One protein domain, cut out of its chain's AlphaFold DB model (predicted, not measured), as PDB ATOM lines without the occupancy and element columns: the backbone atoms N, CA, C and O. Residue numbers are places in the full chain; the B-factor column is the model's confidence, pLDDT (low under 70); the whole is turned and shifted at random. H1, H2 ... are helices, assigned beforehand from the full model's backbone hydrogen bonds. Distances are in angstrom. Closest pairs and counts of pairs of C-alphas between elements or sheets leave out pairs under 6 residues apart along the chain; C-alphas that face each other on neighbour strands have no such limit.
ATOM      1  N   HIS A  84     -10.173  -1.745  18.865       82.25
ATOM      2  CA  HIS A  84      -9.959  -2.558  20.061       82.25
ATOM      3  C   HIS A  84     -10.408  -4.024  19.880       82.25
ATOM      4  O   HIS A  84      -9.740  -4.926  20.375       82.25
ATOM      5  N   ILE A  85     -11.462  -4.304  19.105       80.81
ATOM      6  CA  ILE A  85     -11.903  -5.678  18.802       80.81
ATOM      7  C   ILE A  85     -10.890  -6.389  17.893       80.81
ATOM      8  O   ILE A  85     -10.593  -7.573  18.082       80.81
ATOM      9  N   LEU A  86     -10.342  -5.669  16.911       82.69
ATOM     10  CA  LEU A  86      -9.382  -6.216  15.951       82.69
ATOM     11  C   LEU A  86      -7.988  -6.418  16.552       82.69
ATOM     12  O   LEU A  86      -7.315  -7.395  16.216       82.69
ATOM     13  N   PHE A  87      -7.542  -5.511  17.423       82.06
ATOM     14  CA  PHE A  87      -6.145  -5.415  17.851       82.06
ATOM     15  C   PHE A  87      -5.903  -5.777  19.326       82.06
ATOM     16  O   PHE A  87      -4.810  -6.238  19.626       82.06
ATOM     17  N   ASN A  88      -6.888  -5.685  20.235       79.44
ATOM     18  CA  ASN A  88      -6.643  -5.964  21.667       79.44
ATOM     19  C   ASN A  88      -6.700  -7.456  22.027       79.44
ATOM     20  O   ASN A  88      -6.447  -7.837  23.165       79.44
ATOM     21  N   SER A  89      -7.050  -8.326  21.080       64.81
ATOM     22  CA  SER A  89      -7.018  -9.767  21.319       64.81
ATOM     23  C   SER A  89      -5.602 -10.302  21.137       64.81
ATOM     24  O   SER A  89      -5.122 -10.404  20.009       64.81
ATOM     25  N   THR A  90      -4.973 -10.696  22.241       56.62
ATOM     26  CA  THR A  90      -3.625 -11.290  22.318       56.62
ATOM     27  C   THR A  90      -3.481 -12.626  21.584       56.62
ATOM     28  O   THR A  90      -2.368 -13.073  21.334       56.62
ATOM     29  N   ASN A  91      -4.590 -13.245  21.175       52.81
ATOM     30  CA  ASN A  91      -4.612 -14.539  20.500       52.81
ATOM     31  C   ASN A  91      -4.883 -14.388  18.993       52.81
ATOM     32  O   ASN A  91      -5.953 -14.734  18.493       52.81
ATOM     33  N   THR A  92      -3.909 -13.870  18.242       57.69
ATOM     34  CA  THR A  92      -3.779 -14.238  16.820       57.69
ATOM     35  C   THR A  92      -2.750 -15.348  16.721       57.69
ATOM     36  O   THR A  92      -1.630 -15.124  16.275       57.69
ATOM     37  N   GLN A  93      -3.114 -16.550  17.178       58.41
ATOM     38  CA  GLN A  93      -2.354 -17.715  16.751       58.41
ATOM     39  C   GLN A  93      -2.478 -17.836  15.225       58.41
ATOM     40  O   GLN A  93      -3.585 -17.655  14.695       58.41
ATOM     41  N   PRO A  94      -1.373 -18.135  14.519       61.47
ATOM     42  CA  PRO A  94      -1.437 -18.563  13.131       61.47
ATOM     43  C   PRO A  94      -2.493 -19.660  13.011       61.47
ATOM     44  O   PRO A  94      -2.564 -20.540  13.864       61.47
ATOM     45  N   GLN A  95      -3.345 -19.586  11.993       68.94
ATOM     46  CA  GLN A  95      -4.313 -20.639  11.690       68.94
ATOM     47  C   GLN A  95      -3.678 -21.541  10.620       68.94
ATOM     48  O   GLN A  95      -3.905 -21.303   9.430       68.94
ATOM     49  N   PRO A  96      -2.856 -22.546  10.992       69.69
ATOM     50  CA  PRO A  96      -2.088 -23.353  10.039       69.69
ATOM     51  C   PRO A  96      -2.974 -24.158   9.079       69.69
ATOM     52  O   PRO A  96      -2.507 -24.597   8.034       69.69
ATOM     53  N   GLN A  97      -4.265 -24.316   9.379       80.75
ATOM     54  CA  GLN A  97      -5.220 -24.935   8.459       80.75
ATOM     55  C   GLN A  97      -5.760 -23.997   7.363       80.75
ATOM     56  O   GLN A  97      -6.251 -24.478   6.344       80.75
ATOM     57  N   CYS A  98      -5.701 -22.669   7.529       84.12
ATOM     58  CA  CYS A  98      -6.320 -21.744   6.580       84.12
ATOM     59  C   CYS A  98      -5.297 -21.194   5.581       84.12
ATOM     60  O   CYS A  98      -4.590 -20.231   5.876       84.12
ATOM     61  N   LYS A  99      -5.266 -21.775   4.373       88.69
ATOM     62  CA  LYS A  99      -4.367 -21.353   3.280       88.69
ATOM     63  C   LYS A  99      -4.501 -19.867   2.938       88.69
ATOM     64  O   LYS A  99      -3.499 -19.219   2.675       88.69
ATOM     65  N   LEU A 100      -5.721 -19.321   2.990       88.75
ATOM     66  CA  LEU A 100      -5.970 -17.900   2.732       88.75
ATOM     67  C   LEU A 100      -5.209 -17.014   3.728       88.75
ATOM     68  O   LEU A 100      -4.568 -16.055   3.324       88.75
ATOM     69  N   LEU A 101      -5.227 -17.355   5.020       87.06
ATOM     70  CA  LEU A 101      -4.583 -16.557   6.071       87.06
ATOM     71  C   LEU A 101      -3.059 -16.721   6.133       87.06
ATOM     72  O   LEU A 101      -2.414 -16.012   6.899       87.06
ATOM     73  N   GLN A 102      -2.494 -17.645   5.353       89.31
ATOM     74  CA  GLN A 102      -1.047 -17.821   5.191       89.31
ATOM     75  C   GLN A 102      -0.479 -16.977   4.052       89.31
ATOM     76  O   GLN A 102       0.739 -16.881   3.914       89.31
ATOM     77  N   LEU A 103      -1.342 -16.387   3.222       90.12
ATOM     78  CA  LEU A 103      -0.898 -15.523   2.142       90.12
ATOM     79  C   LEU A 103      -0.257 -14.245   2.710       90.12
ATOM     80  O   LEU A 103      -0.714 -13.737   3.740       90.12
ATOM     81  N   PRO A 104       0.756 -13.689   2.021       91.19
ATOM     82  CA  PRO A 104       1.298 -12.378   2.352       91.19
ATOM     83  C   PRO A 104       0.206 -11.304   2.381       91.19
ATOM     84  O   PRO A 104      -0.791 -11.380   1.651       91.19
ATOM     85  N   GLN A 105       0.404 -10.280   3.210       89.44
ATOM     86  CA  GLN A 105      -0.562  -9.194   3.378       89.44
ATOM     87  C   GLN A 105      -0.864  -8.481   2.050       89.44
ATOM     88  O   GLN A 105      -1.990  -8.035   1.831       89.44
ATOM     89  N   GLU A 106       0.113  -8.402   1.151       92.38
ATOM     90  CA  GLU A 106       0.000  -7.808  -0.181       92.38
ATOM     91  C   GLU A 106      -1.000  -8.584  -1.041       92.38
ATOM     92  O   GLU A 106      -1.865  -7.991  -1.681       92.38
ATOM     93  N   ILE A 107      -0.941  -9.919  -0.994       94.81
ATOM     94  CA  ILE A 107      -1.868 -10.788  -1.723       94.81
ATOM     95  C   ILE A 107      -3.270 -10.691  -1.125       94.81
ATOM     96  O   ILE A 107      -4.244 -10.571  -1.863       94.81
ATOM     97  N   LEU A 108      -3.390 -10.676   0.206       92.94
ATOM     98  CA  LEU A 108      -4.677 -10.456   0.871       92.94
ATOM     99  C   LEU A 108      -5.284  -9.102   0.491       92.94
ATOM    100  O   LEU A 108      -6.474  -9.017   0.202       92.94
ATOM    101  N   THR A 109      -4.462  -8.055   0.444       92.12
ATOM    102  CA  THR A 109      -4.877  -6.717   0.010       92.12
ATOM    103  C   THR A 109      -5.352  -6.734  -1.439       92.12
ATOM    104  O   THR A 109      -6.409  -6.182  -1.736       92.12
ATOM    105  N   HIS A 110      -4.624  -7.420  -2.323       93.81
ATOM    106  CA  HIS A 110      -5.018  -7.575  -3.717       93.81
ATOM    107  C   HIS A 110      -6.365  -8.295  -3.853       93.81
ATOM    108  O   HIS A 110      -7.232  -7.815  -4.573       93.81
ATOM    109  N   ILE A 111      -6.593  -9.371  -3.088       93.31
ATOM    110  CA  ILE A 111      -7.885 -10.075  -3.048       93.31
ATOM    111  C   ILE A 111      -9.014  -9.118  -2.653       93.31
ATOM    112  O   ILE A 111     -10.056  -9.111  -3.302       93.31
ATOM    113  N   PHE A 112      -8.816  -8.292  -1.621       91.88
ATOM    114  CA  PHE A 112      -9.803  -7.278  -1.241       91.88
ATOM    115  C   PHE A 112     -10.085  -6.304  -2.387       91.88
ATOM    116  O   PHE A 112     -11.249  -6.053  -2.690       91.88
ATOM    117  N   GLN A 113      -9.045  -5.797  -3.046       90.94
ATOM    118  CA  GLN A 113      -9.169  -4.852  -4.158       90.94
ATOM    119  C   GLN A 113      -9.835  -5.466  -5.397       90.94
ATOM    120  O   GLN A 113     -10.524  -4.755  -6.122       90.94
ATOM    121  N   SER A 114      -9.691  -6.775  -5.622       93.31
ATOM    122  CA  SER A 114     -10.392  -7.494  -6.695       93.31
ATOM    123  C   SER A 114     -11.896  -7.652  -6.439       93.31
ATOM    124  O   SER A 114     -12.648  -7.931  -7.371       93.31
ATOM    125  N   VAL A 115     -12.364  -7.496  -5.196       90.00
ATOM    126  CA  VAL A 115     -13.796  -7.538  -4.873       90.00
ATOM    127  C   VAL A 115     -14.403  -6.151  -5.091       90.00
ATOM    128  O   VAL A 115     -14.321  -5.279  -4.233       90.00
ATOM    129  N   GLU A 116     -15.076  -5.958  -6.224       86.44
ATOM    130  CA  GLU A 116     -15.647  -4.657  -6.622       86.44
ATOM    131  C   GLU A 116     -16.829  -4.183  -5.760       86.44
ATOM    132  O   GLU A 116     -17.215  -3.014  -5.796       86.44
ATOM    133  N   ILE A 117     -17.460  -5.097  -5.023       85.25
ATOM    134  CA  ILE A 117     -18.701  -4.838  -4.293       85.25
ATOM    135  C   ILE A 117     -18.383  -4.588  -2.808       85.25
ATOM    136  O   ILE A 117     -18.008  -5.537  -2.106       85.25
ATOM    137  N   PRO A 118     -18.597  -3.363  -2.281       85.00
ATOM    138  CA  PRO A 118     -18.171  -2.991  -0.929       85.00
ATOM    139  C   PRO A 118     -18.723  -3.892   0.180       85.00
ATOM    140  O   PRO A 118     -18.002  -4.272   1.100       85.00
ATOM    141  N   TYR A 119     -19.990  -4.307   0.098       86.31
ATOM    142  CA  TYR A 119     -20.566  -5.166   1.133       86.31
ATOM    143  C   TYR A 119     -20.005  -6.598   1.116       86.31
ATOM    144  O   TYR A 119     -19.966  -7.235   2.164       86.31
ATOM    145  N   PHE A 120     -19.499  -7.097  -0.018       87.62
ATOM    146  CA  PHE A 120     -18.767  -8.369  -0.045       87.62
ATOM    147  C   PHE A 120     -17.381  -8.239   0.590       87.62
ATOM    148  O   PHE A 120     -16.960  -9.149   1.304       87.62
ATOM    149  N   GLN A 121     -16.711  -7.094   0.426       88.69
ATOM    150  CA  GLN A 121     -15.473  -6.803   1.157       88.69
ATOM    151  C   GLN A 121     -15.721  -6.752   2.670       88.69
ATOM    152  O   GLN A 121     -14.943  -7.318   3.435       88.69
ATOM    153  N   VAL A 122     -16.831  -6.150   3.117       86.31
ATOM    154  CA  VAL A 122     -17.239  -6.174   4.535       86.31
ATOM    155  C   VAL A 122     -17.419  -7.609   5.031       86.31
ATOM    156  O   VAL A 122     -16.907  -7.963   6.090       86.31
ATOM    157  N   CYS A 123     -18.103  -8.462   4.268       86.31
ATOM    158  CA  CYS A 123     -18.270  -9.866   4.642       86.31
ATOM    159  C   CYS A 123     -16.940 -10.603   4.746       86.31
ATOM    160  O   CYS A 123     -16.727 -11.314   5.724       86.31
ATOM    161  N   LEU A 124     -16.030 -10.387   3.791       88.75
ATOM    162  CA  LEU A 124     -14.685 -10.953   3.833       88.75
ATOM    163  C   LEU A 124     -13.931 -10.490   5.089       88.75
ATOM    164  O   LEU A 124     -13.355 -11.317   5.797       88.75
ATOM    165  N   ALA A 125     -13.998  -9.198   5.417       89.62
ATOM    166  CA  ALA A 125     -13.384  -8.619   6.611       89.62
ATOM    167  C   ALA A 125     -13.935  -9.207   7.922       89.62
ATOM    168  O   ALA A 125     -13.191  -9.369   8.887       89.62
ATOM    169  N   LEU A 126     -15.223  -9.554   7.957       85.81
ATOM    170  CA  LEU A 126     -15.887 -10.116   9.137       85.81
ATOM    171  C   LEU A 126     -15.609 -11.610   9.356       85.81
ATOM    172  O   LEU A 126     -15.883 -12.112  10.443       85.81
ATOM    173  N   THR A 127     -15.046 -12.325   8.376       85.06
ATOM    174  CA  THR A 127     -14.763 -13.767   8.519       85.06
ATOM    175  C   THR A 127     -13.741 -14.075   9.616       85.06
ATOM    176  O   THR A 127     -13.859 -15.085  10.307       85.06
ATOM    177  N   CYS A 128     -12.728 -13.220   9.802       86.50
ATOM    178  CA  CYS A 128     -11.755 -13.352  10.884       86.50
ATOM    179  C   CYS A 128     -11.032 -12.030  11.174       86.50
ATOM    180  O   CYS A 128     -10.963 -11.131  10.336       86.50
ATOM    181  N   LYS A 129     -10.403 -11.939  12.355       86.62
ATOM    182  CA  LYS A 129      -9.664 -10.737  12.782       86.62
ATOM    183  C   LYS A 129      -8.548 -10.350  11.815       86.62
ATOM    184  O   LYS A 129      -8.370  -9.164  11.574       86.62
ATOM    185  N   SER A 130      -7.817 -11.314  11.250       87.56
ATOM    186  CA  SER A 130      -6.725 -11.030  10.310       87.56
ATOM    187  C   SER A 130      -7.225 -10.320   9.051       87.56
ATOM    188  O   SER A 130      -6.663  -9.299   8.669       87.56
ATOM    189  N   LEU A 131      -8.328 -10.786   8.457       89.69
ATOM    190  CA  LEU A 131      -8.938 -10.128   7.295       89.69
ATOM    191  C   LEU A 131      -9.571  -8.785   7.672       89.69
ATOM    192  O   LEU A 131      -9.445  -7.822   6.921       89.69
ATOM    193  N   GLY A 132     -10.149  -8.677   8.872       88.94
ATOM    194  CA  GLY A 132     -10.595  -7.400   9.426       88.94
ATOM    195  C   GLY A 132      -9.462  -6.375   9.548       88.94
ATOM    196  O   GLY A 132      -9.651  -5.210   9.216       88.94
ATOM    197  N   ARG A 133      -8.259  -6.802   9.955       88.44
ATOM    198  CA  ARG A 133      -7.063  -5.942  10.004       88.44
ATOM    199  C   ARG A 133      -6.618  -5.516   8.606       88.44
ATOM    200  O   ARG A 133      -6.345  -4.335   8.422       88.44
ATOM    201  N   VAL A 134      -6.598  -6.420   7.625       89.75
ATOM    202  CA  VAL A 134      -6.283  -6.066   6.225       89.75
ATOM    203  C   VAL A 134      -7.260  -5.008   5.706       89.75
ATOM    204  O   VAL A 134      -6.831  -3.992   5.166       89.75
ATOM    205  N   ALA A 135      -8.557  -5.174   5.973       89.25
ATOM    206  CA  ALA A 135      -9.588  -4.216   5.581       89.25
ATOM    207  C   ALA A 135      -9.436  -2.825   6.232       89.25
ATOM    208  O   ALA A 135      -9.972  -1.855   5.703       89.25
ATOM    209  N   THR A 136      -8.703  -2.695   7.354       85.94
ATOM    210  CA  THR A 136      -8.400  -1.376   7.962       85.94
ATOM    211  C   THR A 136      -7.382  -0.570   7.155       85.94
ATOM    212  O   THR A 136      -7.181   0.617   7.430       85.94
ATOM    213  N   GLY A 137      -6.693  -1.212   6.206       82.94
ATOM    214  CA  GLY A 137      -5.702  -0.568   5.362       82.94
ATOM    215  C   GLY A 137      -6.311   0.570   4.544       82.94
ATOM    216  O   GLY A 137      -7.453   0.506   4.084       82.94
TER     217      GLY A 137
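Overview. This is residues 84 to 137 of the 266 residues of the protein "F-box domain-containing protein" of Exophiala mesophila (UniProt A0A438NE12). A small cluster of helices is built round the short H4, with H2 and H3 packed on it, H1 at one end, and a long loop arching from H1 to H2. The 54 printed residues have four named helices, H1 to H4 in order, and no named strand: all helix. The whole is compact, with a radius of gyration of the C-alphas of 11.1 A and spans of 32 by 24 by 16 A.

Arrangement. H1, residues 84 to 87, touches H4, residues 129 to 135; their closest C-alphas, Leu 86 and Lys 129, are 5.5 A apart. H2, residues 105 to 114, touches H4 at a steep tilt of 61 degrees, the same way; the closest C-alphas, Thr 109 and Val 134, are 6.4 A apart. H3, residues 118 to 126, forms a helical hairpin with H4, at a shallow tilt of 29 degrees, opposite ways; the closest C-alphas, Ala 125 and Gly 132, are 4.1 A apart. H1 and H3 are apart. Every O i to N i+4 pair is within hydrogen-bond range in H2, H3 and H4; H1 is too short for one.

Along the chain. H1 begins at C-alpha 84 (-9.959, -2.558, 20.061). H2 is 14.2 A long, H3 12.5 A. H4 ends at C-alpha 135 (-9.588, -4.216, 5.581).

Size, cuts and confidence. The printed part has no cut. The link from H1 to H2 is long; pLDDT is under 70 at residues 89 to 96.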